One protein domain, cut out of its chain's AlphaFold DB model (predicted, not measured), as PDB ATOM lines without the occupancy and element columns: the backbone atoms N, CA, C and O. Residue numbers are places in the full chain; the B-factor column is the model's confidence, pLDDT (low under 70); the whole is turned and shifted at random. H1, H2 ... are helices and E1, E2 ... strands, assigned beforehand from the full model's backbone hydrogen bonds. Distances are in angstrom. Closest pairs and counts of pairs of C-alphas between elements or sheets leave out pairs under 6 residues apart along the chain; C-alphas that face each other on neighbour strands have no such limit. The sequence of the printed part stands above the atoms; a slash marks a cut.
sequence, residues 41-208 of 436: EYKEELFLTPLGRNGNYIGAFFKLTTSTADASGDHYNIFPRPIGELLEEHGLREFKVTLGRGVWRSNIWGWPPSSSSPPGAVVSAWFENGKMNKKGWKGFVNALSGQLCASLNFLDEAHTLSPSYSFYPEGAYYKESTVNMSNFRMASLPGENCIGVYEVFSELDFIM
ATOM      1  N   GLU A  41      -2.326  -1.339  -9.268       73.38
ATOM      2  CA  GLU A  41      -2.130  -0.289  -8.284       73.38
ATOM      3  C   GLU A  41      -3.241   0.749  -8.398       73.38
ATOM      4  O   GLU A  41      -3.568   1.213  -9.488       73.38
ATOM      5  N   TYR A  42      -3.823   1.092  -7.252       74.19
ATOM      6  CA  TYR A  42      -4.902   2.059  -7.126       74.19
ATOM      7  C   TYR A  42      -4.489   3.148  -6.143       74.19
ATOM      8  O   TYR A  42      -3.991   2.846  -5.052       74.19
ATOM      9  N   LYS A  43      -4.706   4.394  -6.548       70.75
ATOM     10  CA  LYS A  43      -4.407   5.603  -5.794       70.75
ATOM     11  C   LYS A  43      -5.646   6.488  -5.749       70.75
ATOM     12  O   LYS A  43      -6.259   6.741  -6.784       70.75
ATOM     13  N   GLU A  44      -5.981   6.985  -4.570       71.56
ATOM     14  CA  GLU A  44      -7.109   7.892  -4.363       71.56
ATOM     15  C   GLU A  44      -6.622   9.155  -3.674       71.56
ATOM     16  O   GLU A  44      -5.897   9.103  -2.689       71.56
ATOM     17  N   GLU A  45      -6.985  10.312  -4.193       69.56
ATOM     18  CA  GLU A  45      -6.529  11.579  -3.657       69.56
ATOM     19  C   GLU A  45      -7.728  12.507  -3.456       69.56
ATOM     20  O   GLU A  45      -8.518  12.711  -4.377       69.56
ATOM     21  N   LEU A  46      -7.866  13.067  -2.254       71.44
ATOM     22  CA  LEU A  46      -8.898  14.041  -1.909       71.44
ATOM     23  C   LEU A  46      -8.237  15.376  -1.579       71.44
ATOM     24  O   LEU A  46      -7.594  15.523  -0.539       71.44
ATOM     25  N   PHE A  47      -8.423  16.364  -2.445       70.00
ATOM     26  CA  PHE A  47      -8.017  17.735  -2.180       70.00
ATOM     27  C   PHE A  47      -9.188  18.526  -1.597       70.00
ATOM     28  O   PHE A  47     -10.254  18.625  -2.206       70.00
ATOM     29  N   LEU A  48      -8.985  19.089  -0.407       68.38
ATOM     30  CA  LEU A  48      -9.964  19.943   0.260       68.38
ATOM     31  C   LEU A  48      -9.484  21.389   0.222       68.38
ATOM     32  O   LEU A  48      -8.323  21.674   0.507       68.38
ATOM     33  N   THR A  49     -10.388  22.312  -0.092       69.62
ATOM     34  CA  THR A  49     -10.108  23.749  -0.007       69.62
ATOM     35  C   THR A  49     -11.363  24.524   0.391       69.62
ATOM     36  O   THR A  49     -12.454  24.220  -0.090       69.62
ATOM     37  N   PRO A  50     -11.260  25.542   1.253       67.38
ATOM     38  CA  PRO A  50     -12.364  26.419   1.579       67.38
ATOM     39  C   PRO A  50     -12.669  27.267   0.348       67.38
ATOM     40  O   PRO A  50     -11.769  27.713  -0.363       67.38
ATOM     41  N   LEU A  51     -13.955  27.475   0.091       69.25
ATOM     42  CA  LEU A  51     -14.460  28.253  -1.031       69.25
ATOM     43  C   LEU A  51     -15.312  29.422  -0.526       69.25
ATOM     44  O   LEU A  51     -16.034  29.340   0.474       69.25
ATOM     45  N   GLY A  52     -15.280  30.521  -1.281       59.94
ATOM     46  CA  GLY A  52     -16.034  31.735  -0.973       59.94
ATOM     47  C   GLY A  52     -15.330  32.660   0.025       59.94
ATOM     48  O   GLY A  52     -14.474  32.247   0.800       59.94
ATOM     49  N   ARG A  53     -15.729  33.940   0.038       58.34
ATOM     50  CA  ARG A  53     -15.080  35.000   0.844       58.34
ATOM     51  C   ARG A  53     -15.055  34.747   2.356       58.34
ATOM     52  O   ARG A  53     -14.188  35.291   3.023       58.34
ATOM     53  N   ASN A  54     -15.990  33.952   2.869       59.50
ATOM     54  CA  ASN A  54     -16.130  33.674   4.300       59.50
ATOM     55  C   ASN A  54     -15.744  32.227   4.662       59.50
ATOM     56  O   ASN A  54     -15.951  31.822   5.800       59.50
ATOM     57  N   GLY A  55     -15.263  31.423   3.701       59.88
ATOM     58  CA  GLY A  55     -15.012  29.991   3.917       59.88
ATOM     59  C   GLY A  55     -16.279  29.176   4.218       59.88
ATOM     60  O   GLY A  55     -16.197  28.101   4.799       59.88
ATOM     61  N   ASN A  56     -17.460  29.684   3.841       59.22
ATOM     62  CA  ASN A  56     -18.751  29.037   4.113       59.22
ATOM     63  C   ASN A  56     -18.981  27.762   3.287       59.22
ATOM     64  O   ASN A  56     -19.930  27.028   3.552       59.22
ATOM     65  N   TYR A  57     -18.170  27.541   2.256       67.44
ATOM     66  CA  TYR A  57     -18.243  26.376   1.389       67.44
ATOM     67  C   TYR A  57     -16.922  25.620   1.463       67.44
ATOM     68  O   TYR A  57     -15.868  26.219   1.667       67.44
ATOM     69  N   ILE A  58     -16.977  24.309   1.264       69.06
ATOM     70  CA  ILE A  58     -15.798  23.458   1.144       69.06
ATOM     71  C   ILE A  58     -15.852  22.841  -0.248       69.06
ATOM     72  O   ILE A  58     -16.857  22.249  -0.628       69.06
ATOM     73  N   GLY A  59     -14.788  23.035  -1.017       70.81
ATOM     74  CA  GLY A  59     -14.543  22.316  -2.256       70.81
ATOM     75  C   GLY A  59     -13.838  21.007  -1.940       70.81
ATOM     76  O   GLY A  59     -12.829  21.012  -1.233       70.81
ATOM     77  N   ALA A  60     -14.376  19.911  -2.466       72.75
ATOM     78  CA  ALA A  60     -13.800  18.580  -2.377       72.75
ATOM     79  C   ALA A  60     -13.512  18.068  -3.788       72.75
ATOM     80  O   ALA A  60     -14.418  17.958  -4.608       72.75
ATOM     81  N   PHE A  61     -12.245  17.781  -4.064       73.31
ATOM     82  CA  PHE A  61     -11.773  17.366  -5.378       73.31
ATOM     83  C   PHE A  61     -11.184  15.970  -5.260       73.31
ATOM     84  O   PHE A  61     -10.183  15.772  -4.574       73.31
ATOM     85  N   PHE A  62     -11.826  15.008  -5.914       71.62
ATOM     86  CA  PHE A  62     -11.421  13.610  -5.899       71.62
ATOM     87  C   PHE A  62     -10.624  13.288  -7.155       71.62
ATOM     88  O   PHE A  62     -11.023  13.651  -8.261       71.62
ATOM     89  N   LYS A  63      -9.528  12.554  -6.995       73.88
ATOM     90  CA  LYS A  63      -8.754  11.992  -8.097       73.88
ATOM     91  C   LYS A  63      -8.495  10.523  -7.830       73.88
ATOM     92  O   LYS A  63      -7.910  10.157  -6.817       73.88
ATOM     93  N   LEU A  64      -8.921   9.692  -8.769       73.75
ATOM     94  CA  LEU A  64      -8.810   8.242  -8.694       73.75
ATOM     95  C   LEU A  64      -7.889   7.797  -9.827       73.75
ATOM     96  O   LEU A  64      -8.153   8.085 -10.991       73.75
ATOM     97  N   THR A  65      -6.790   7.127  -9.495       74.50
ATOM     98  CA  THR A  65      -5.811   6.632 -10.469       74.50
ATOM     99  C   THR A  65      -5.700   5.127 -10.322       74.50
ATOM    100  O   THR A  65      -5.414   4.630  -9.238       74.50
ATOM    101  N   THR A  66      -5.908   4.395 -11.412       73.62
ATOM    102  CA  THR A  66      -5.654   2.950 -11.464       73.62
ATOM    103  C   THR A  66      -4.615   2.680 -12.534       73.62
ATOM    104  O   THR A  66      -4.711   3.219 -13.635       73.62
ATOM    105  N   SER A  67      -3.632   1.845 -12.222       73.44
ATOM    106  CA  SER A  67      -2.624   1.386 -13.171       73.44
ATOM    107  C   SER A  67      -2.511  -0.131 -13.128       73.44
ATOM    108  O   SER A  67      -2.752  -0.761 -12.095       73.44
ATOM    109  N   THR A  68      -2.168  -0.708 -14.272       70.75
ATOM    110  CA  THR A  68      -1.942  -2.139 -14.432       70.75
ATOM    111  C   THR A  68      -0.645  -2.358 -15.197       70.75
ATOM    112  O   THR A  68      -0.312  -1.592 -16.104       70.75
ATOM    113  N   ALA A  69       0.108  -3.383 -14.800       66.50
ATOM    114  CA  ALA A  69       1.299  -3.819 -15.521       66.50
ATOM    115  C   ALA A  69       0.958  -4.726 -16.716       66.50
ATOM    116  O   ALA A  69       1.796  -4.894 -17.600       66.50
ATOM    117  N   ASP A  70      -0.250  -5.298 -16.742       63.50
ATOM    118  CA  ASP A  70      -0.708  -6.208 -17.789       63.50
ATOM    119  C   ASP A  70      -1.855  -5.564 -18.573       63.50
ATOM    120  O   ASP A  70      -3.035  -5.752 -18.288       63.50
ATOM    121  N   ALA A  71      -1.491  -4.740 -19.556       56.91
ATOM    122  CA  ALA A  71      -2.460  -4.049 -20.403       56.91
ATOM    123  C   ALA A  71      -3.193  -4.990 -21.380       56.91
ATOM    124  O   ALA A  71      -4.210  -4.585 -21.928       56.91
ATOM    125  N   SER A  72      -2.672  -6.207 -21.580       56.53
ATOM    126  CA  SER A  72      -3.079  -7.181 -22.607       56.53
ATOM    127  C   SER A  72      -3.706  -8.466 -22.050       56.53
ATOM    128  O   SER A  72      -3.877  -9.447 -22.776       56.53
ATOM    129  N   GLY A  73      -3.940  -8.519 -20.738       57.19
ATOM    130  CA  GLY A  73      -4.425  -9.712 -20.056       57.19
ATOM    131  C   GLY A  73      -5.951  -9.784 -20.012       57.19
ATOM    132  O   GLY A  73      -6.616  -8.813 -19.667       57.19
ATOM    133  N   ASP A  74      -6.509 -10.982 -20.221       61.62
ATOM    134  CA  ASP A  74      -7.946 -11.280 -20.041       61.62
ATOM    135  C   ASP A  74      -8.460 -11.003 -18.604       61.62
ATOM    136  O   ASP A  74      -9.668 -11.029 -18.339       61.62
ATOM    137  N   HIS A  75      -7.548 -10.794 -17.646       69.19
ATOM    138  CA  HIS A  75      -7.835 -10.711 -16.218       69.19
ATOM    139  C   HIS A  75      -7.166  -9.489 -15.586       69.19
ATOM    140  O   HIS A  75      -5.967  -9.487 -15.317       69.19
ATOM    141  N   TYR A  76      -7.983  -8.493 -15.258       71.50
ATOM    142  CA  TYR A  76      -7.601  -7.371 -14.407       71.50
ATOM    143  C   TYR A  76      -7.990  -7.655 -12.952       71.50
ATOM    144  O   TYR A  76      -9.019  -8.286 -12.697       71.50
ATOM    145  N   ASN A  77      -7.192  -7.190 -11.990       73.75
ATOM    146  CA  ASN A  77      -7.499  -7.348 -10.565       73.75
ATOM    147  C   ASN A  77      -8.296  -6.146 -10.038       73.75
ATOM    148  O   ASN A  77      -9.350  -6.313  -9.431       73.75
ATOM    149  N   ILE A  78      -7.795  -4.932 -10.286       75.31
ATOM    150  CA  ILE A  78      -8.436  -3.675  -9.859       75.31
ATOM    151  C   ILE A  78      -8.888  -2.852 -11.067       75.31
ATOM    152  O   ILE A  78      -9.887  -2.136 -10.992       75.31
ATOM    153  N   PHE A  79      -8.173  -2.950 -12.190       77.12
ATOM    154  CA  PHE A  79      -8.510  -2.178 -13.378       77.12
ATOM    155  C   PHE A  79      -9.883  -2.594 -13.950       77.12
ATOM    156  O   PHE A  79     -10.150  -3.792 -14.088       77.12
ATOM    157  N   PRO A  80     -10.788  -1.649 -14.281       77.19
ATOM    158  CA  PRO A  80     -12.112  -2.003 -14.780       77.19
ATOM    159  C   PRO A  80     -12.034  -2.700 -16.141       77.19
ATOM    160  O   PRO A  80     -11.771  -2.067 -17.163       77.19
ATOM    161  N   ARG A  81     -12.345  -4.001 -16.169       79.94
ATOM    162  CA  ARG A  81     -12.364  -4.808 -17.399       79.94
ATOM    163  C   ARG A  81     -13.128  -4.164 -18.568       79.94
ATOM    164  O   ARG A  81     -12.559  -4.150 -19.656       79.94
ATOM    165  N   PRO A  82     -14.328  -3.567 -18.383       81.12
ATOM    166  CA  PRO A  82     -15.026  -2.922 -19.494       81.12
ATOM    167  C   PRO A  82     -14.231  -1.787 -20.153       81.12
ATOM    168  O   PRO A  82     -14.411  -1.526 -21.334       81.12
ATOM    169  N   ILE A  83     -13.342  -1.112 -19.417       80.94
ATOM    170  CA  ILE A  83     -12.479  -0.058 -19.970       80.94
ATOM    171  C   ILE A  83     -11.322  -0.668 -20.772       80.94
ATOM    172  O   ILE A  83     -10.997  -0.159 -21.842       80.94
ATOM    173  N   GLY A  84     -10.724  -1.759 -20.285       78.62
ATOM    174  CA  GLY A  84      -9.666  -2.481 -21.003       78.62
ATOM    175  C   GLY A  84     -10.157  -3.055 -22.329       78.62
ATOM    176  O   GLY A  84      -9.554  -2.816 -23.371       78.62
ATOM    177  N   GLU A  85     -11.330  -3.690 -22.311       82.81
ATOM    178  CA  GLU A  85     -11.977  -4.224 -23.516       82.81
ATOM    179  C   GLU A  85     -12.256  -3.126 -24.553       82.81
ATOM    180  O   GLU A  85     -12.014  -3.324 -25.743       82.81
ATOM    181  N   LEU A  86     -12.693  -1.934 -24.118       81.88
ATOM    182  CA  LEU A  86     -12.893  -0.796 -25.021       81.88
ATOM    183  C   LEU A  86     -11.601  -0.382 -25.731       81.88
ATOM    184  O   LEU A  86     -11.652  -0.047 -26.918       81.88
ATOM    185  N   LEU A  87     -10.468  -0.386 -25.018       82.12
ATOM    186  CA  LEU A  87      -9.173  -0.020 -25.586       82.12
ATOM    187  C   LEU A  87      -8.745  -1.007 -26.673       82.12
ATOM    188  O   LEU A  87      -8.412  -0.591 -27.786       82.12
ATOM    189  N   GLU A  88      -8.809  -2.302 -26.376       82.56
ATOM    190  CA  GLU A  88      -8.378  -3.355 -27.295       82.56
ATOM    191  C   GLU A  88      -9.313  -3.505 -28.500       82.56
ATOM    192  O   GLU A  88      -8.851  -3.498 -29.647       82.56
ATOM    193  N   GLU A  89     -10.629  -3.588 -28.267       86.75
ATOM    194  CA  GLU A  89     -11.629  -3.842 -29.314       86.75
ATOM    195  C   GLU A  89     -11.656  -2.720 -30.359       86.75
ATOM    196  O   GLU A  89     -11.791  -2.970 -31.561       86.75
ATOM    197  N   HIS A  90     -11.487  -1.473 -29.913       86.50
ATOM    198  CA  HIS A  90     -11.552  -0.299 -30.780       86.50
ATOM    199  C   HIS A  90     -10.174   0.222 -31.207       86.50
ATOM    200  O   HIS A  90     -10.099   1.193 -31.966       86.50
ATOM    201  N   GLY A  91      -9.085  -0.433 -30.782       85.38
ATOM    202  CA  GLY A  91      -7.715  -0.068 -31.146       85.38
ATOM    203  C   GLY A  91      -7.313   1.318 -30.647       85.38
ATOM    204  O   GLY A  91      -6.721   2.101 -31.399       85.38
ATOM    205  N   LEU A  92      -7.696   1.644 -29.414       83.94
ATOM    206  CA  LEU A  92      -7.407   2.915 -28.764       83.94
ATOM    207  C   LEU A  92      -6.078   2.839 -28.016       83.94
ATOM    208  O   LEU A  92      -5.775   1.872 -27.327       83.94
ATOM    209  N   ARG A  93      -5.309   3.917 -28.113       80.88
ATOM    210  CA  ARG A  93      -4.094   4.155 -27.326       80.88
ATOM    211  C   ARG A  93      -4.395   4.916 -26.047       80.88
ATOM    212  O   ARG A  93      -3.804   4.654 -25.010       80.88
ATOM    213  N   GLU A  94      -5.289   5.888 -26.153       83.00
ATOM    214  CA  GLU A  94      -5.649   6.796 -25.074       83.00
ATOM    215  C   GLU A  94      -7.043   7.343 -25.363       83.00
ATOM    216  O   GLU A  94      -7.367   7.642 -26.510       83.00
ATOM    217  N   PHE A  95      -7.865   7.517 -24.336       85.88
ATOM    218  CA  PHE A  95      -9.063   8.335 -24.449       85.88
ATOM    219  C   PHE A  95      -9.285   9.123 -23.161       85.88
ATOM    220  O   PHE A  95      -8.901   8.685 -22.078       85.88
ATOM    221  N   LYS A  96      -9.913  10.287 -23.301       84.94
ATOM    222  CA  LYS A  96     -10.370  11.145 -22.213       84.94
ATOM    223  C   LYS A  96     -11.854  11.412 -22.405       84.94
ATOM    224  O   LYS A  96     -12.278  11.830 -23.486       84.94
ATOM    225  N   VAL A  97     -12.619  11.184 -21.346       84.25
ATOM    226  CA  VAL A  97     -14.021  11.585 -21.251       84.25
ATOM    227  C   VAL A  97     -14.129  12.604 -20.142       84.25
ATOM    228  O   VAL A  97     -13.571  12.400 -19.069       84.25
ATOM    229  N   THR A  98     -14.867  13.664 -20.414       81.56
ATOM    230  CA  THR A  98     -15.138  14.727 -19.466       81.56
ATOM    231  C   THR A  98     -16.641  14.934 -19.407       81.56
ATOM    232  O   THR A  98     -17.280  15.175 -20.432       81.56
ATOM    233  N   LEU A  99     -17.203  14.816 -18.208       80.44
ATOM    234  CA  LEU A  99     -18.612  15.059 -17.920       80.44
ATOM    235  C   LEU A  99     -18.675  16.199 -16.905       80.44
ATOM    236  O   LEU A  99     -18.295  16.018 -15.753       80.44
ATOM    237  N   GLY A 100     -19.108  17.376 -17.346       76.12
ATOM    238  CA  GLY A 100     -19.135  18.584 -16.529       76.12
ATOM    239  C   GLY A 100     -20.547  19.124 -16.347       76.12
ATOM    240  O   GLY A 100     -21.381  19.082 -17.254       76.12
ATOM    241  N   ARG A 101     -20.832  19.702 -15.178       76.38
ATOM    242  CA  ARG A 101     -22.060  20.473 -14.951       76.38
ATOM    243  C   ARG A 101     -21.796  21.682 -14.064       76.38
ATOM    244  O   ARG A 101     -21.144  21.585 -13.032       76.38
ATOM    245  N   GLY A 102     -22.409  22.806 -14.429       74.19
ATOM    246  CA  GLY A 102     -22.256  24.071 -13.713       74.19
ATOM    247  C   GLY A 102     -21.112  24.915 -14.270       74.19
ATOM    248  O   GLY A 102     -20.465  24.537 -15.232       74.19
ATOM    249  N   VAL A 103     -20.907  26.098 -13.694       72.12
ATOM    250  CA  VAL A 103     -19.883  27.052 -14.146       72.12
ATOM    251  C   VAL A 103     -19.048  27.468 -12.952       72.12
ATOM    252  O   VAL A 103     -19.612  28.002 -11.992       72.12
ATOM    253  N   TRP A 104     -17.734  27.255 -13.018       75.94
ATOM    254  CA  TRP A 104     -16.813  27.691 -11.975       75.94
ATOM    255  C   TRP A 104     -16.712  29.222 -11.951       75.94
ATOM    256  O   TRP A 104     -16.305  29.858 -12.920       75.94
ATOM    257  N   ARG A 105     -17.099  29.843 -10.836       74.38
ATOM    258  CA  ARG A 105     -17.088  31.298 -10.651       74.38
ATOM    259  C   ARG A 105     -15.813  31.732  -9.944       74.38
ATOM    260  O   ARG A 105     -15.806  31.915  -8.723       74.38
ATOM    261  N   SER A 106     -14.749  31.952 -10.714       74.94
ATOM    262  CA  SER A 106     -13.424  32.275 -10.165       74.94
ATOM    263  C   SER A 106     -13.392  33.547  -9.309       74.94
ATOM    264  O   SER A 106     -12.606  33.663  -8.374       74.94
ATOM    265  N   ASN A 107     -14.297  34.494  -9.570       73.38
ATOM    266  CA  ASN A 107     -14.445  35.728  -8.792       73.38
ATOM    267  C   ASN A 107     -14.999  35.517  -7.369       73.38
ATOM    268  O   ASN A 107     -14.810  36.378  -6.504       73.38
ATOM    269  N   ILE A 108     -15.714  34.413  -7.131       72.81
ATOM    270  CA  ILE A 108     -16.317  34.073  -5.836       72.81
ATOM    271  C   ILE A 108     -15.495  32.988  -5.141       72.81
ATOM    272  O   ILE A 108     -15.233  33.108  -3.945       72.81
ATOM    273  N   TRP A 109     -15.106  31.945  -5.875       72.44
ATOM    274  CA  TRP A 109     -14.490  30.736  -5.323       72.44
ATOM    275  C   TRP A 109     -12.962  30.696  -5.441       72.44
ATOM    276  O   TRP A 109     -12.348  29.795  -4.887       72.44
ATOM    277  N   GLY A 110     -12.345  31.680  -6.099       72.81
ATOM    278  CA  GLY A 110     -10.923  31.633  -6.440       72.81
ATOM    279  C   GLY A 110     -10.666  30.767  -7.672       72.81
ATOM    280  O   GLY A 110     -11.597  30.313  -8.331       72.81
ATOM    281  N   TRP A 111      -9.401  30.562  -8.026       73.06
ATOM    282  CA  TRP A 111      -9.040  29.755  -9.195       73.06
ATOM    283  C   TRP A 111      -9.270  28.261  -8.928       73.06
ATOM    284  O   TRP A 111      -8.962  27.807  -7.824       73.06
ATOM    285  N   PRO A 112      -9.812  27.499  -9.899       69.31
ATOM    286  CA  PRO A 112     -10.042  26.072  -9.708       69.31
ATOM    287  C   PRO A 112      -8.702  25.335  -9.515       69.31
ATOM    288  O   PRO A 112      -7.701  25.757 -10.105       69.31
ATOM    289  N   PRO A 113      -8.662  24.269  -8.689       60.78
ATOM    290  CA  PRO A 113      -7.458  23.482  -8.387       60.78
ATOM    291  C   PRO A 113      -7.032  22.505  -9.499       60.78
ATOM    292  O   PRO A 113      -5.978  21.875  -9.376       60.78
ATOM    293  N   SER A 114      -7.837  22.375 -10.555       65.06
ATOM    294  CA  SER A 114      -7.545  21.644 -11.793       65.06
ATOM    295  C   SER A 114      -8.033  22.435 -13.011       65.06
ATOM    296  O   SER A 114      -8.821  23.379 -12.883       65.06
ATOM    297  N   SER A 115      -7.561  22.059 -14.205       62.12
ATOM    298  CA  SER A 115      -8.079  22.592 -15.470       62.12
ATOM    299  C   SER A 115      -9.580  22.326 -15.568       62.12
ATOM    300  O   SER A 115      -9.976  21.171 -15.675       62.12
ATOM    301  N   SER A 116     -10.402  23.380 -15.527       62.19
ATOM    302  CA  SER A 116     -11.851  23.201 -15.466       62.19
ATOM    303  C   SER A 116     -12.401  22.553 -16.737       62.19
ATOM    304  O   SER A 116     -12.094  22.963 -17.857       62.19
ATOM    305  N   SER A 117     -13.243  21.556 -16.534       71.56
ATOM    306  CA  SER A 117     -13.992  20.803 -17.519       71.56
ATOM    307  C   SER A 117     -15.189  21.597 -18.046       71.56
ATOM    308  O   SER A 117     -15.912  22.232 -17.271       71.56
ATOM    309  N   PRO A 118     -15.468  21.544 -19.360       76.69
ATOM    310  CA  PRO A 118     -16.618  22.226 -19.918       76.69
ATOM    311  C   PRO A 118     -17.923  21.538 -19.472       76.69
ATOM    312  O   PRO A 118     -17.971  20.310 -19.357       76.69
ATOM    313  N   PRO A 119     -19.008  22.302 -19.263       77.56
ATOM    314  CA  PRO A 119     -20.344  21.743 -19.114       77.56
ATOM    315  C   PRO A 119     -20.740  20.845 -20.294       77.56
ATOM    316  O   PRO A 119     -20.451  21.158 -21.453       77.56
ATOM    317  N   GLY A 120     -21.475  19.778 -19.992       82.50
ATOM    318  CA  GLY A 120     -21.887  18.765 -20.954       82.50
ATOM    319  C   GLY A 120     -20.928  17.578 -20.973       82.50
ATOM    320  O   GLY A 120     -20.250  17.298 -19.986       82.50
ATOM    321  N   ALA A 121     -20.889  16.874 -22.100       84.69
ATOM    322  CA  ALA A 121     -19.994  15.744 -22.305       84.69
ATOM    323  C   ALA A 121     -18.982  16.042 -23.411       84.69
ATOM    324  O   ALA A 121     -19.349  16.522 -24.483       84.69
ATOM    325  N   VAL A 122     -17.713  15.722 -23.180       86.12
ATOM    326  CA  VAL A 122     -16.646  15.797 -24.180       86.12
ATOM    327  C   VAL A 122     -15.900  14.477 -24.185       86.12
ATOM    328  O   VAL A 122     -15.479  13.992 -23.141       86.12
ATOM    329  N   VAL A 123     -15.722  13.899 -25.368       88.88
ATOM    330  CA  VAL A 123     -14.950  12.670 -25.565       88.88
ATOM    331  C   VAL A 123     -13.826  12.975 -26.537       88.88
ATOM    332  O   VAL A 123     -14.053  13.569 -27.588       88.88
ATOM    333  N   SER A 124     -12.615  12.553 -26.201       88.38
ATOM    334  CA  SER A 124     -11.456  12.616 -27.085       88.38
ATOM    335  C   SER A 124     -10.682  11.310 -27.029       88.38
ATOM    336  O   SER A 124     -10.595  10.699 -25.968       88.38
ATOM    337  N   ALA A 125     -10.153  10.858 -28.160       88.38
ATOM    338  CA  ALA A 125      -9.461   9.584 -28.245       88.38
ATOM    339  C   ALA A 125      -8.343   9.594 -29.289       88.38
ATOM    340  O   ALA A 125      -8.482  10.153 -30.379       88.38
ATOM    341  N   TRP A 126      -7.258   8.914 -28.945       85.75
ATOM    342  CA  TRP A 126      -6.138   8.571 -29.799       85.75
ATOM    343  C   TRP A 126      -6.235   7.100 -30.167       85.75
ATOM    344  O   TRP A 126      -6.288   6.229 -29.300       85.75
ATOM    345  N   PHE A 127      -6.223   6.823 -31.460       87.31
ATOM    346  CA  PHE A 127      -6.201   5.468 -31.991       87.31
ATOM    347  C   PHE A 127      -4.766   5.033 -32.294       87.31
ATOM    348  O   PHE A 127      -3.886   5.858 -32.563       87.31
ATOM    349  N   GLU A 128      -4.531   3.725 -32.312       84.56
ATOM    350  CA  GLU A 128      -3.303   3.176 -32.876       84.56
ATOM    351  C   GLU A 128      -3.147   3.563 -34.356       84.56
ATOM    352  O   GLU A 128      -4.123   3.790 -35.085       84.56
ATOM    353  N   ASN A 129      -1.897   3.592 -34.820       84.62
ATOM    354  CA  ASN A 129      -1.566   3.940 -36.197       84.62
ATOM    355  C   ASN A 129      -2.337   3.077 -37.203       84.62
ATOM    356  O   ASN A 129      -2.205   1.857 -37.236       84.62
ATOM    357  N   GLY A 130      -3.146   3.735 -38.038       82.69
ATOM    358  CA  GLY A 130      -3.941   3.081 -39.078       82.69
ATOM    359  C   GLY A 130      -5.203   2.361 -38.589       82.69
ATOM    360  O   GLY A 130      -5.974   1.899 -39.429       82.69
ATOM    361  N   LYS A 131      -5.466   2.292 -37.273       84.56
ATOM    362  CA  LYS A 131      -6.698   1.685 -36.732       84.56
ATOM    363  C   LYS A 131      -7.884   2.648 -36.701       84.56
ATOM    364  O   LYS A 131      -9.032   2.199 -36.733       84.56
ATOM    365  N   MET A 132      -7.631   3.960 -36.701       88.62
ATOM    366  CA  MET A 132      -8.691   4.969 -36.741       88.62
ATOM    367  C   MET A 132      -9.563   4.791 -37.991       88.62
ATOM    368  O   MET A 132      -9.104   4.944 -39.124       88.62
ATOM    369  N   ASN A 133     -10.850   4.514 -37.782       87.31
ATOM    370  CA  ASN A 133     -11.856   4.533 -38.836       87.31
ATOM    371  C   ASN A 133     -13.226   4.968 -38.284       87.31
ATOM    372  O   ASN A 133     -13.476   4.919 -37.080       87.31
ATOM    373  N   LYS A 134     -14.138   5.377 -39.178       87.06
ATOM    374  CA  LYS A 134     -15.481   5.872 -38.814       87.06
ATOM    375  C   LYS A 134     -16.304   4.857 -38.013       87.06
ATOM    376  O   LYS A 134     -16.980   5.229 -37.058       87.06
ATOM    377  N   LYS A 135     -16.237   3.575 -38.387       88.00
ATOM    378  CA  LYS A 135     -16.970   2.495 -37.710       88.00
ATOM    379  C   LYS A 135     -16.417   2.253 -36.303       88.00
ATOM    380  O   LYS A 135     -17.209   2.076 -35.390       88.00
ATOM    381  N   GLY A 136     -15.096   2.295 -36.137       88.19
ATOM    382  CA  GLY A 136     -14.397   2.149 -34.862       88.19
ATOM    383  C   GLY A 136     -14.716   3.295 -33.910       88.19
ATOM    384  O   GLY A 136     -15.121   3.040 -32.785       88.19
ATOM    385  N   TRP A 137     -14.662   4.545 -34.382       91.25
ATOM    386  CA  TRP A 137     -15.086   5.703 -33.586       91.25
ATOM    387  C   TRP A 137     -16.545   5.589 -33.128       91.25
ATOM    388  O   TRP A 137     -16.839   5.717 -31.942       91.25
ATOM    389  N   LYS A 138     -17.459   5.272 -34.054       91.00
ATOM    390  CA  LYS A 138     -18.876   5.088 -33.727       91.00
ATOM    391  C   LYS A 138     -19.102   3.911 -32.770       91.00
ATOM    392  O   LYS A 138     -19.937   4.018 -31.878       91.00
ATOM    393  N   GLY A 139     -18.400   2.796 -32.956       90.56
ATOM    394  CA  GLY A 139     -18.450   1.638 -32.059       90.56
ATOM    395  C   GLY A 139     -18.022   2.017 -30.644       90.56
ATOM    396  O   GLY A 139     -18.793   1.820 -29.709       90.56
ATOM    397  N   PHE A 140     -16.873   2.688 -30.530       91.12
ATOM    398  CA  PHE A 140     -16.300   3.134 -29.264       91.12
ATOM    399  C   PHE A 140     -17.266   4.038 -28.503       91.12
ATOM    400  O   PHE A 140     -17.594   3.763 -27.355       91.12
ATOM    401  N   VAL A 141     -17.770   5.083 -29.155       91.19
ATOM    402  CA  VAL A 141     -18.706   6.037 -28.552       91.19
ATOM    403  C   VAL A 141     -19.989   5.350 -28.068       91.19
ATOM    404  O   VAL A 141     -20.471   5.651 -26.978       91.19
ATOM    405  N   ASN A 142     -20.543   4.413 -28.846       89.56
ATOM    406  CA  ASN A 142     -21.746   3.677 -28.445       89.56
ATOM    407  C   ASN A 142     -21.479   2.731 -27.271       89.56
ATOM    408  O   ASN A 142     -22.290   2.661 -26.351       89.56
ATOM    409  N   ALA A 143     -20.349   2.026 -27.285       89.12
ATOM    410  CA  ALA A 143     -19.964   1.127 -26.207       89.12
ATOM    411  C   ALA A 143     -19.675   1.911 -24.912       89.12
ATOM    412  O   ALA A 143     -20.163   1.548 -23.844       89.12
ATOM    413  N   LEU A 144     -18.994   3.054 -25.023       86.31
ATOM    414  CA  LEU A 144     -18.753   3.989 -23.926       86.31
ATOM    415  C   LEU A 144     -20.059   4.584 -23.373       86.31
ATOM    416  O   LEU A 144     -20.199   4.713 -22.159       86.31
ATOM    417  N   SER A 145     -21.040   4.882 -24.231       86.44
ATOM    418  CA  SER A 145     -22.388   5.303 -23.815       86.44
ATOM    419  C   SER A 145     -23.125   4.239 -22.997       86.44
ATOM    420  O   SER A 145     -24.034   4.577 -22.252       86.44
ATOM    421  N   GLY A 146     -22.770   2.959 -23.145       82.81
ATOM    422  CA  GLY A 146     -23.293   1.882 -22.303       82.81
ATOM    423  C   GLY A 146     -22.616   1.802 -20.932       82.81
ATOM    424  O   GLY A 146     -23.226   1.311 -19.986       82.81
ATOM    425  N   GLN A 147     -21.375   2.289 -20.819       82.19
ATOM    426  CA  GLN A 147     -20.601   2.304 -19.569       82.19
ATOM    427  C   GLN A 147     -20.848   3.567 -18.738       82.19
ATOM    428  O   GLN A 147     -20.792   3.534 -17.512       82.19
ATOM    429  N   LEU A 148     -21.116   4.691 -19.403       79.19
ATOM    430  CA  LEU A 148     -21.397   5.971 -18.769       79.19
ATOM    431  C   LEU A 148     -22.896   6.252 -18.858       79.19
ATOM    432  O   LEU A 148     -23.478   6.125 -19.927       79.19
ATOM    433  N   CYS A 149     -23.524   6.684 -17.761       76.31
ATOM    434  CA  CYS A 149     -24.928   7.124 -17.731       76.31
ATOM    435  C   CYS A 149     -25.122   8.476 -18.452       76.31
ATOM    436  O   CYS A 149     -25.631   9.435 -17.873       76.31
ATOM    437  N   ALA A 150     -24.661   8.565 -19.697       77.56
ATOM    438  CA  ALA A 150     -24.671   9.737 -20.554       77.56
ATOM    439  C   ALA A 150     -25.029   9.317 -21.982       77.56
ATOM    440  O   ALA A 150     -24.701   8.218 -22.437       77.56
ATOM    441  N   SER A 151     -25.668  10.222 -22.710       84.75
ATOM    442  CA  SER A 151     -26.202  10.009 -24.057       84.75
ATOM    443  C   SER A 151     -25.122  10.157 -25.136       84.75
ATOM    444  O   SER A 151     -25.306  10.814 -26.164       84.75
ATOM    445  N   LEU A 152     -23.947   9.569 -24.896       84.50
ATOM    446  CA  LEU A 152     -22.785   9.685 -25.782       84.50
ATOM    447  C   LEU A 152     -23.051   9.073 -27.158       84.50
ATOM    448  O   LEU A 152     -22.432   9.484 -28.130       84.50
ATOM    449  N   ASN A 153     -24.025   8.171 -27.275       81.62
ATOM    450  CA  ASN A 153     -24.523   7.634 -28.540       81.62
ATOM    451  C   ASN A 153     -24.975   8.707 -29.559       81.62
ATOM    452  O   ASN A 153     -25.063   8.400 -30.749       81.62
ATOM    453  N   PHE A 154     -25.237   9.951 -29.132       83.81
ATOM    454  CA  PHE A 154     -25.517  11.083 -30.027       83.81
ATOM    455  C   PHE A 154     -24.266  11.753 -30.626       83.81
ATOM    456  O   PHE A 154     -24.408  12.599 -31.509       83.81
ATOM    457  N   LEU A 155     -23.050  11.382 -30.202       84.00
ATOM    458  CA  LEU A 155     -21.796  11.838 -30.815       84.00
ATOM    459  C   LEU A 155     -21.588  11.139 -32.170       84.00
ATOM    460  O   LEU A 155     -20.815  10.191 -32.319       84.00
ATOM    461  N   ASP A 156     -22.327  11.598 -33.169       80.44
ATOM    462  CA  ASP A 156     -22.249  11.130 -34.547       80.44
ATOM    463  C   ASP A 156     -21.121  11.825 -35.339       80.44
ATOM    464  O   ASP A 156     -20.324  12.610 -34.815       80.44
ATOM    465  N   GLU A 157     -21.034  11.535 -36.640       79.88
ATOM    466  CA  GLU A 157     -20.042  12.166 -37.518       79.88
ATOM    467  C   GLU A 157     -20.201  13.692 -37.604       79.88
ATOM    468  O   GLU A 157     -19.208  14.375 -37.846       79.88
ATOM    469  N   ALA A 158     -21.407  14.227 -37.383       77.19
ATOM    470  CA  ALA A 158     -21.666  15.664 -37.413       77.19
ATOM    471  C   ALA A 158     -20.978  16.387 -36.251       77.19
ATOM    472  O   ALA A 158     -20.494  17.504 -36.421       77.19
ATOM    473  N   HIS A 159     -20.893  15.739 -35.088       80.44
ATOM    474  CA  HIS A 159     -20.271  16.294 -33.881       80.44
ATOM    475  C   HIS A 159     -18.798  15.895 -33.725       80.44
ATOM    476  O   HIS A 159     -18.143  16.319 -32.775       80.44
ATOM    477  N   THR A 160     -18.271  15.086 -34.650       88.88
ATOM    478  CA  THR A 160     -16.902  14.571 -34.594       88.88
ATOM    479  C   THR A 160     -15.914  15.502 -35.291       88.88
ATOM    480  O   THR A 160     -16.102  15.933 -36.428       88.88
ATOM    481  N   LEU A 161     -14.804  15.757 -34.614       88.62
ATOM    482  CA  LEU A 161     -13.754  16.698 -34.963       88.62
ATOM    483  C   LEU A 161     -12.406  15.976 -35.029       88.62
ATOM    484  O   LEU A 161     -12.155  15.004 -34.313       88.62
ATOM    485  N   SER A 162     -11.527  16.496 -35.876       89.75
ATOM    486  CA  SER A 162     -10.122  16.100 -35.974       89.75
ATOM    487  C   SER A 162      -9.292  17.383 -36.098       89.75
ATOM    488  O   SER A 162      -8.907  17.732 -37.215       89.75
ATOM    489  N   PRO A 163      -9.115  18.146 -34.999       88.62
ATOM    490  CA  PRO A 163      -8.295  19.361 -35.000       88.62
ATOM    491  C   PRO A 163      -6.862  19.045 -35.431       88.62
ATOM    492  O   PRO A 163      -6.443  17.895 -35.334       88.62
ATOM    493  N   SER A 164      -6.117  20.043 -35.899       87.75
ATOM    494  CA  SER A 164      -4.762  19.859 -36.435       87.75
ATOM    495  C   SER A 164      -3.665  20.158 -35.412       87.75
ATOM    496  O   SER A 164      -2.591  19.565 -35.489       87.75
ATOM    497  N   TYR A 165      -3.926  21.053 -34.451       87.25
ATOM    498  CA  TYR A 165      -2.901  21.618 -33.560       87.25
ATOM    499  C   TYR A 165      -3.277  21.598 -32.072       87.25
ATOM    500  O   TYR A 165      -2.398  21.642 -31.215       87.25
ATOM    501  N   SER A 166      -4.570  21.547 -31.752       85.69
ATOM    502  CA  SER A 166      -5.082  21.806 -30.397       85.69
ATOM    503  C   SER A 166      -4.886  20.673 -29.392       85.69
ATOM    504  O   SER A 166      -5.160  20.863 -28.211       85.69
ATOM    505  N   PHE A 167      -4.461  19.488 -29.832       84.81
ATOM    506  CA  PHE A 167      -4.390  18.303 -28.980       84.81
ATOM    507  C   PHE A 167      -3.048  17.599 -29.094       84.81
ATOM    508  O   PHE A 167      -2.513  17.400 -30.181       84.81
ATOM    509  N   TYR A 168      -2.571  17.151 -27.939       78.69
ATOM    510  CA  TYR A 168      -1.446  16.246 -27.793       78.69
ATOM    511  C   TYR A 168      -1.844  15.156 -26.789       78.69
ATOM    512  O   TYR A 168      -2.696  15.415 -25.932       78.69
ATOM    513  N   PRO A 169      -1.276  13.944 -26.890       73.81
ATOM    514  CA  PRO A 169      -1.444  12.912 -25.876       73.81
ATOM    515  C   PRO A 169      -1.055  13.436 -24.494       73.81
ATOM    516  O   PRO A 169      -0.028  14.100 -24.352       73.81
ATOM    517  N   GLU A 170      -1.860  13.146 -23.478       70.81
ATOM    518  CA  GLU A 170      -1.558  13.513 -22.088       70.81
ATOM    519  C   GLU A 170      -1.168  12.313 -21.235       70.81
ATOM    520  O   GLU A 170      -0.535  12.489 -20.188       70.81
ATOM    521  N   GLY A 171      -1.544  11.115 -21.689       64.06
ATOM    522  CA  GLY A 171      -1.313   9.849 -21.013       64.06
ATOM    523  C   GLY A 171       0.097   9.290 -21.202       64.06
ATOM    524  O   GLY A 171       1.028   9.961 -21.654       64.06
ATOM    525  N   ALA A 172       0.248   7.994 -20.909       58.06
ATOM    526  CA  ALA A 172       1.496   7.251 -21.129       58.06
ATOM    527  C   ALA A 172       1.989   7.303 -22.594       58.06
ATOM    528  O   ALA A 172       3.186   7.176 -22.857       58.06
ATOM    529  N   TYR A 173       1.076   7.546 -23.539       58.72
ATOM    530  CA  TYR A 173       1.354   7.678 -24.968       58.72
ATOM    531  C   TYR A 173       2.161   8.943 -25.331       58.72
ATOM    532  O   TYR A 173       2.767   8.994 -26.399       58.72
ATOM    533  N   TYR A 174       2.269   9.930 -24.430       59.59
ATOM    534  CA  TYR A 174       3.084  11.140 -24.634       59.59
ATOM    535  C   TYR A 174       4.581  10.854 -24.872       59.59
ATOM    536  O   TYR A 174       5.274  11.670 -25.477       59.59
ATOM    537  N   LYS A 175       5.101   9.701 -24.419       57.41
ATOM    538  CA  LYS A 175       6.528   9.344 -24.545       57.41
ATOM    539  C   LYS A 175       6.951   8.925 -25.963       57.41
ATOM    540  O   LYS A 175       8.143   8.743 -26.203       57.41
ATOM    541  N   GLU A 176       6.019   8.779 -26.906       59.44
ATOM    542  CA  GLU A 176       6.332   8.423 -28.292       59.44
ATOM    543  C   GLU A 176       6.485   9.659 -29.195       59.44
ATOM    544  O   GLU A 176       5.659  10.567 -29.208       59.44
ATOM    545  N   SER A 177       7.559   9.687 -29.988       52.62
ATOM    546  CA  SER A 177       8.016  10.873 -30.725       52.62
ATOM    547  C   SER A 177       7.216  11.223 -31.987       52.62
ATOM    548  O   SER A 177       7.445  12.282 -32.569       52.62
ATOM    549  N   THR A 178       6.274  10.382 -32.425       64.44
ATOM    550  CA  THR A 178       5.479  10.632 -33.640       64.44
ATOM    551  C   THR A 178       3.984  10.552 -33.356       64.44
ATOM    552  O   THR A 178       3.339   9.526 -33.577       64.44
ATOM    553  N   VAL A 179       3.421  11.666 -32.898       71.31
ATOM    554  CA  VAL A 179       1.972  11.838 -32.775       71.31
ATOM    555  C   VAL A 179       1.396  12.143 -34.157       71.31
ATOM    556  O   VAL A 179       1.662  13.196 -34.734       71.31
ATOM    557  N   ASN A 180       0.600  11.223 -34.702       82.50
ATOM    558  CA  ASN A 180      -0.125  11.458 -35.946       82.50
ATOM    559  C   ASN A 180      -1.563  11.904 -35.651       82.50
ATOM    560  O   ASN A 180      -2.398  11.111 -35.209       82.50
ATOM    561  N   MET A 181      -1.860  13.169 -35.954       83.75
ATOM    562  CA  MET A 181      -3.169  13.778 -35.717       83.75
ATOM    563  C   MET A 181      -4.298  13.122 -36.530       83.75
ATOM    564  O   MET A 181      -5.463  13.202 -36.147       83.75
ATOM    565  N   SER A 182      -3.982  12.376 -37.600       85.56
ATOM    566  CA  SER A 182      -4.995  11.591 -38.319       85.56
ATOM    567  C   SER A 182      -5.683  10.559 -37.426       85.56
ATOM    568  O   SER A 182      -6.822  10.189 -37.706       85.56
ATOM    569  N   ASN A 183      -5.013  10.108 -36.364       88.06
ATOM    570  CA  ASN A 183      -5.526   9.111 -35.430       88.06
ATOM    571  C   ASN A 183      -6.296   9.722 -34.255       88.06
ATOM    572  O   ASN A 183      -6.745   8.975 -33.394       88.06
ATOM    573  N   PHE A 184      -6.432  11.046 -34.183       89.94
ATOM    574  CA  PHE A 184      -7.138  11.711 -33.095       89.94
ATOM    575  C   PHE A 184      -8.591  11.995 -33.466       89.94
ATOM    576  O   PHE A 184      -8.876  12.446 -34.576       89.94
ATOM    577  N   ARG A 185      -9.525  11.765 -32.546       91.50
ATOM    578  CA  ARG A 185     -10.926  12.174 -32.693       91.50
ATOM    579  C   ARG A 185     -11.430  12.811 -31.415       91.50
ATOM    580  O   ARG A 185     -11.107  12.354 -30.324       91.50
ATOM    581  N   MET A 186     -12.247  13.844 -31.563       90.19
ATOM    582  CA  MET A 186     -12.941  14.506 -30.464       90.19
ATOM    583  C   MET A 186     -14.397  14.730 -30.846       90.19
ATOM    584  O   MET A 186     -14.685  15.002 -32.005       90.19
ATOM    585  N   ALA A 187     -15.309  14.676 -29.886       90.31
ATOM    586  CA  ALA A 187     -16.669  15.152 -30.072       90.31
ATOM    587  C   ALA A 187     -17.234  15.695 -28.749       90.31
ATOM    588  O   ALA A 187     -16.751  15.343 -27.668       90.31
ATOM    589  N   SER A 188     -18.235  16.572 -28.827       88.44
ATOM    590  CA  SER A 188     -18.840  17.200 -27.649       88.44
ATOM    591  C   SER A 188     -20.364  17.324 -27.740       88.44
ATOM    592  O   SER A 188     -20.928  17.554 -28.808       88.44
ATOM    593  N   LEU A 189     -21.024  17.203 -26.583       87.81
ATOM    594  CA  LEU A 189     -22.447  17.460 -26.345       87.81
ATOM    595  C   LEU A 189     -22.579  18.520 -25.240       87.81
ATOM    596  O   LEU A 189     -22.708  18.173 -24.064       87.81
ATOM    597  N   PRO A 190     -22.576  19.818 -25.589       83.44
ATOM    598  CA  PRO A 190     -22.661  20.904 -24.606       83.44
ATOM    599  C   PRO A 190     -23.941  20.885 -23.759       83.44
ATOM    600  O   PRO A 190     -23.966  21.406 -22.648       83.44
ATOM    601  N   GLY A 191     -25.022  20.314 -24.300       78.62
ATOM    602  CA  GLY A 191     -26.327  20.223 -23.644       78.62
ATOM    603  C   GLY A 191     -26.559  18.936 -22.850       78.62
ATOM    604  O   GLY A 191     -27.670  18.751 -22.354       78.62
ATOM    605  N   GLU A 192     -25.568  18.044 -22.751       81.38
ATOM    606  CA  GLU A 192     -25.746  16.761 -22.068       81.38
ATOM    607  C   GLU A 192     -25.976  16.965 -20.567       81.38
ATOM    608  O   GLU A 192     -25.153  17.550 -19.856       81.38
ATOM    609  N   ASN A 193     -27.095  16.441 -20.063       70.44
ATOM    610  CA  ASN A 193     -27.394  16.450 -18.637       70.44
ATOM    611  C   ASN A 193     -26.628  15.323 -17.944       70.44
ATOM    612  O   ASN A 193     -27.190  14.283 -17.608       70.44
ATOM    613  N   CYS A 194     -25.345  15.548 -17.691       64.44
ATOM    614  CA  CYS A 194     -24.548  14.610 -16.918       64.44
ATOM    615  C   CYS A 194     -25.010  14.642 -15.449       64.44
ATOM    616  O   CYS A 194     -24.994  15.694 -14.797       64.44
ATOM    617  N   ILE A 195     -25.459  13.497 -14.928       45.28
ATOM    618  CA  ILE A 195     -25.705  13.303 -13.494       45.28
ATOM    619  C   ILE A 195     -24.385  12.831 -12.882       45.28
ATOM    620  O   ILE A 195     -24.095  11.640 -12.849       45.28
ATOM    621  N   GLY A 196     -23.578  13.776 -12.402       39.03
ATOM    622  CA  GLY A 196     -22.627  13.472 -11.339       39.03
ATOM    623  C   GLY A 196     -23.419  13.220 -10.059       39.03
ATOM    624  O   GLY A 196     -24.334  13.983  -9.736       39.03
ATOM    625  N   VAL A 197     -23.121  12.123  -9.364       25.30
ATOM    626  CA  VAL A 197     -23.591  11.882  -7.995       25.30
ATOM    627  C   VAL A 197     -23.310  13.150  -7.178       25.30
ATOM    628  O   VAL A 197     -22.211  13.678  -7.247       25.30
ATOM    629  N   TYR A 198     -24.359  13.656  -6.527       22.77
ATOM    630  CA  TYR A 198     -24.466  14.852  -5.682       22.77
ATOM    631  C   TYR A 198     -23.212  15.733  -5.471       22.77
ATOM    632  O   TYR A 198     -22.201  15.295  -4.943       22.77
ATOM    633  N   GLU A 199     -23.428  17.030  -5.723       21.94
ATOM    634  CA  GLU A 199     -22.644  18.207  -5.311       21.94
ATOM    635  C   GLU A 199     -21.709  18.860  -6.344       21.94
ATOM    636  O   GLU A 199     -21.330  18.325  -7.381       21.94
ATOM    637  N   VAL A 200     -21.534  20.154  -6.096       26.48
ATOM    638  CA  VAL A 200     -21.087  21.229  -6.978       26.48
ATOM    639  C   VAL A 200     -19.652  20.967  -7.462       26.48
ATOM    640  O   VAL A 200     -18.733  20.962  -6.656       26.48
ATOM    641  N   PHE A 201     -19.487  20.789  -8.780       27.58
ATOM    642  CA  PHE A 201     -18.236  20.450  -9.489       27.58
ATOM    643  C   PHE A 201     -17.676  19.052  -9.195       27.58
ATOM    644  O   PHE A 201     -16.648  18.906  -8.546       27.58
ATOM    645  N   SER A 202     -18.302  18.017  -9.758       24.30
ATOM    646  CA  SER A 202     -17.590  16.770 -10.054       24.30
ATOM    647  C   SER A 202     -17.107  16.811 -11.502       24.30
ATOM    648  O   SER A 202     -17.898  16.752 -12.440       24.30
ATOM    649  N   GLU A 203     -15.797  16.955 -11.678       32.38
ATOM    650  CA  GLU A 203     -15.128  16.629 -12.934       32.38
ATOM    651  C   GLU A 203     -14.700  15.169 -12.836       32.38
ATOM    652  O   GLU A 203     -13.823  14.818 -12.048       32.38
ATOM    653  N   LEU A 204     -15.352  14.293 -13.600       32.03
ATOM    654  CA  LEU A 204     -14.833  12.949 -13.830       32.03
ATOM    655  C   LEU A 204     -13.786  13.043 -14.934       32.03
ATOM    656  O   LEU A 204     -14.090  12.823 -16.102       32.03
ATOM    657  N   ASP A 205     -12.566  13.407 -14.557       34.38
ATOM    658  CA  ASP A 205     -11.412  13.330 -15.443       34.38
ATOM    659  C   ASP A 205     -10.798  11.928 -15.331       34.38
ATOM    660  O   ASP A 205      -9.974  11.639 -14.464       34.38
ATOM    661  N   PHE A 206     -11.205  11.027 -16.230       31.95
ATOM    662  CA  PHE A 206     -10.470   9.784 -16.464       31.95
ATOM    663  C   PHE A 206      -9.218  10.115 -17.276       31.95
ATOM    664  O   PHE A 206      -9.248  10.155 -18.506       31.95
ATOM    665  N   ILE A 207      -8.113  10.385 -16.587       29.89
ATOM    666  CA  ILE A 207      -6.792  10.498 -17.203       29.89
ATOM    667  C   ILE A 207      -6.030   9.213 -16.871       29.89
ATOM    668  O   ILE A 207      -5.571   9.015 -15.747       29.89
ATOM    669  N   MET A 208      -5.929   8.307 -17.850       27.28
ATOM    670  CA  MET A 208      -5.144   7.076 -17.725       27.28
ATOM    671  C   MET A 208      -3.649   7.401 -17.854       27.28
ATOM    672  O   MET A 208      -3.122   7.570 -18.954       27.28
TER     673      MET A 208
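AT A GLANCE: This is residues 41 to 208 of the 436 residues of the protein "PIGT" of Lepeophtheirus salmonis (UniProt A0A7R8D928). A three-stranded sheet, E3, E4 and E5, has two helices, H1 and H3, side by side over one face; beyond its E3 edge runs a long two-stranded hairpin, E1 and E2, apart from the sheet. Residues 203 to 207 of the last stretch run between the hairpin and E3, the short helix H2 sits by the hairpin's turn, and the short helix H4 only grazes the sheet. The printed part has 168 residues with four named helices and five named strands, in the order E1 E2 H1 E3 H2 E4 H3 H4 E5; the larger sheet has the order E3 - E4 - E5, and both sheets are antiparallel. The class is mixed, helices and strands, with under half of the residues in named elements. The whole is compact, with a radius of gyration of the C-alphas of 17.1 A and spans of 54 by 38 by 33 A.

HOW THE PARTS SIT: E1, residues 41 to 51, and E2, residues 57 to 67, form an antiparallel hairpin at 166 degrees, with N 47 and O 61 2.8 A apart. H1, residues 81 to 90, is on the sheet, over E3, residues 92 to 100, at a height of 9.4 A. The closest C-alphas of H2, residues 106 to 109, and E1 are those of Trp 109 and Leu 51, 5.0 A apart. E4, residues 120 to 127, is antiparallel to E3 at 172 degrees, with N 96 and O 124 2.8 A apart. H3, residues 134 to 147, is on the same face as H1, at a height of 9.9 A. H1 and H3 touch, closest at the C-alphas of His 90 and Gly 136, 5.5 A, with a shallow tilt of 10 degrees, opposite ways; with the sheet they make two layers, helices on one face of a sheet. H4, residues 172 to 175, grazes the sheet with residues 172 to 174. E5, residues 184 to 189, is antiparallel to E4 at 168 degrees, with N 187 and O 123 2.8 A apart. In H1 and H3 every O i to N i+4 pair is within hydrogen-bond range; H2 and H4 are too short for one.

IN THESE COORDINATES: E1 begins at C-alpha 41 (-2.130, -0.289, -8.284) and is 31.9 A long; E2 is 32.9 A. E3 is 23.1 A, E4 23.3 A and H3 20.2 A. E5 ends at C-alpha 189 (-22.447, 17.460, -26.345).

THE WHOLE: The two C-alphas farthest apart, those of Asn 54 and Gly 130, are 54.5 A apart. The printed part has no cut. The long links are E2 to H1 and H3 to H4. Confidence is low, under 70, in 47 residues, among them 48 to 58 and 194 to 208; the mean pLDDT of the printed part is 73.3.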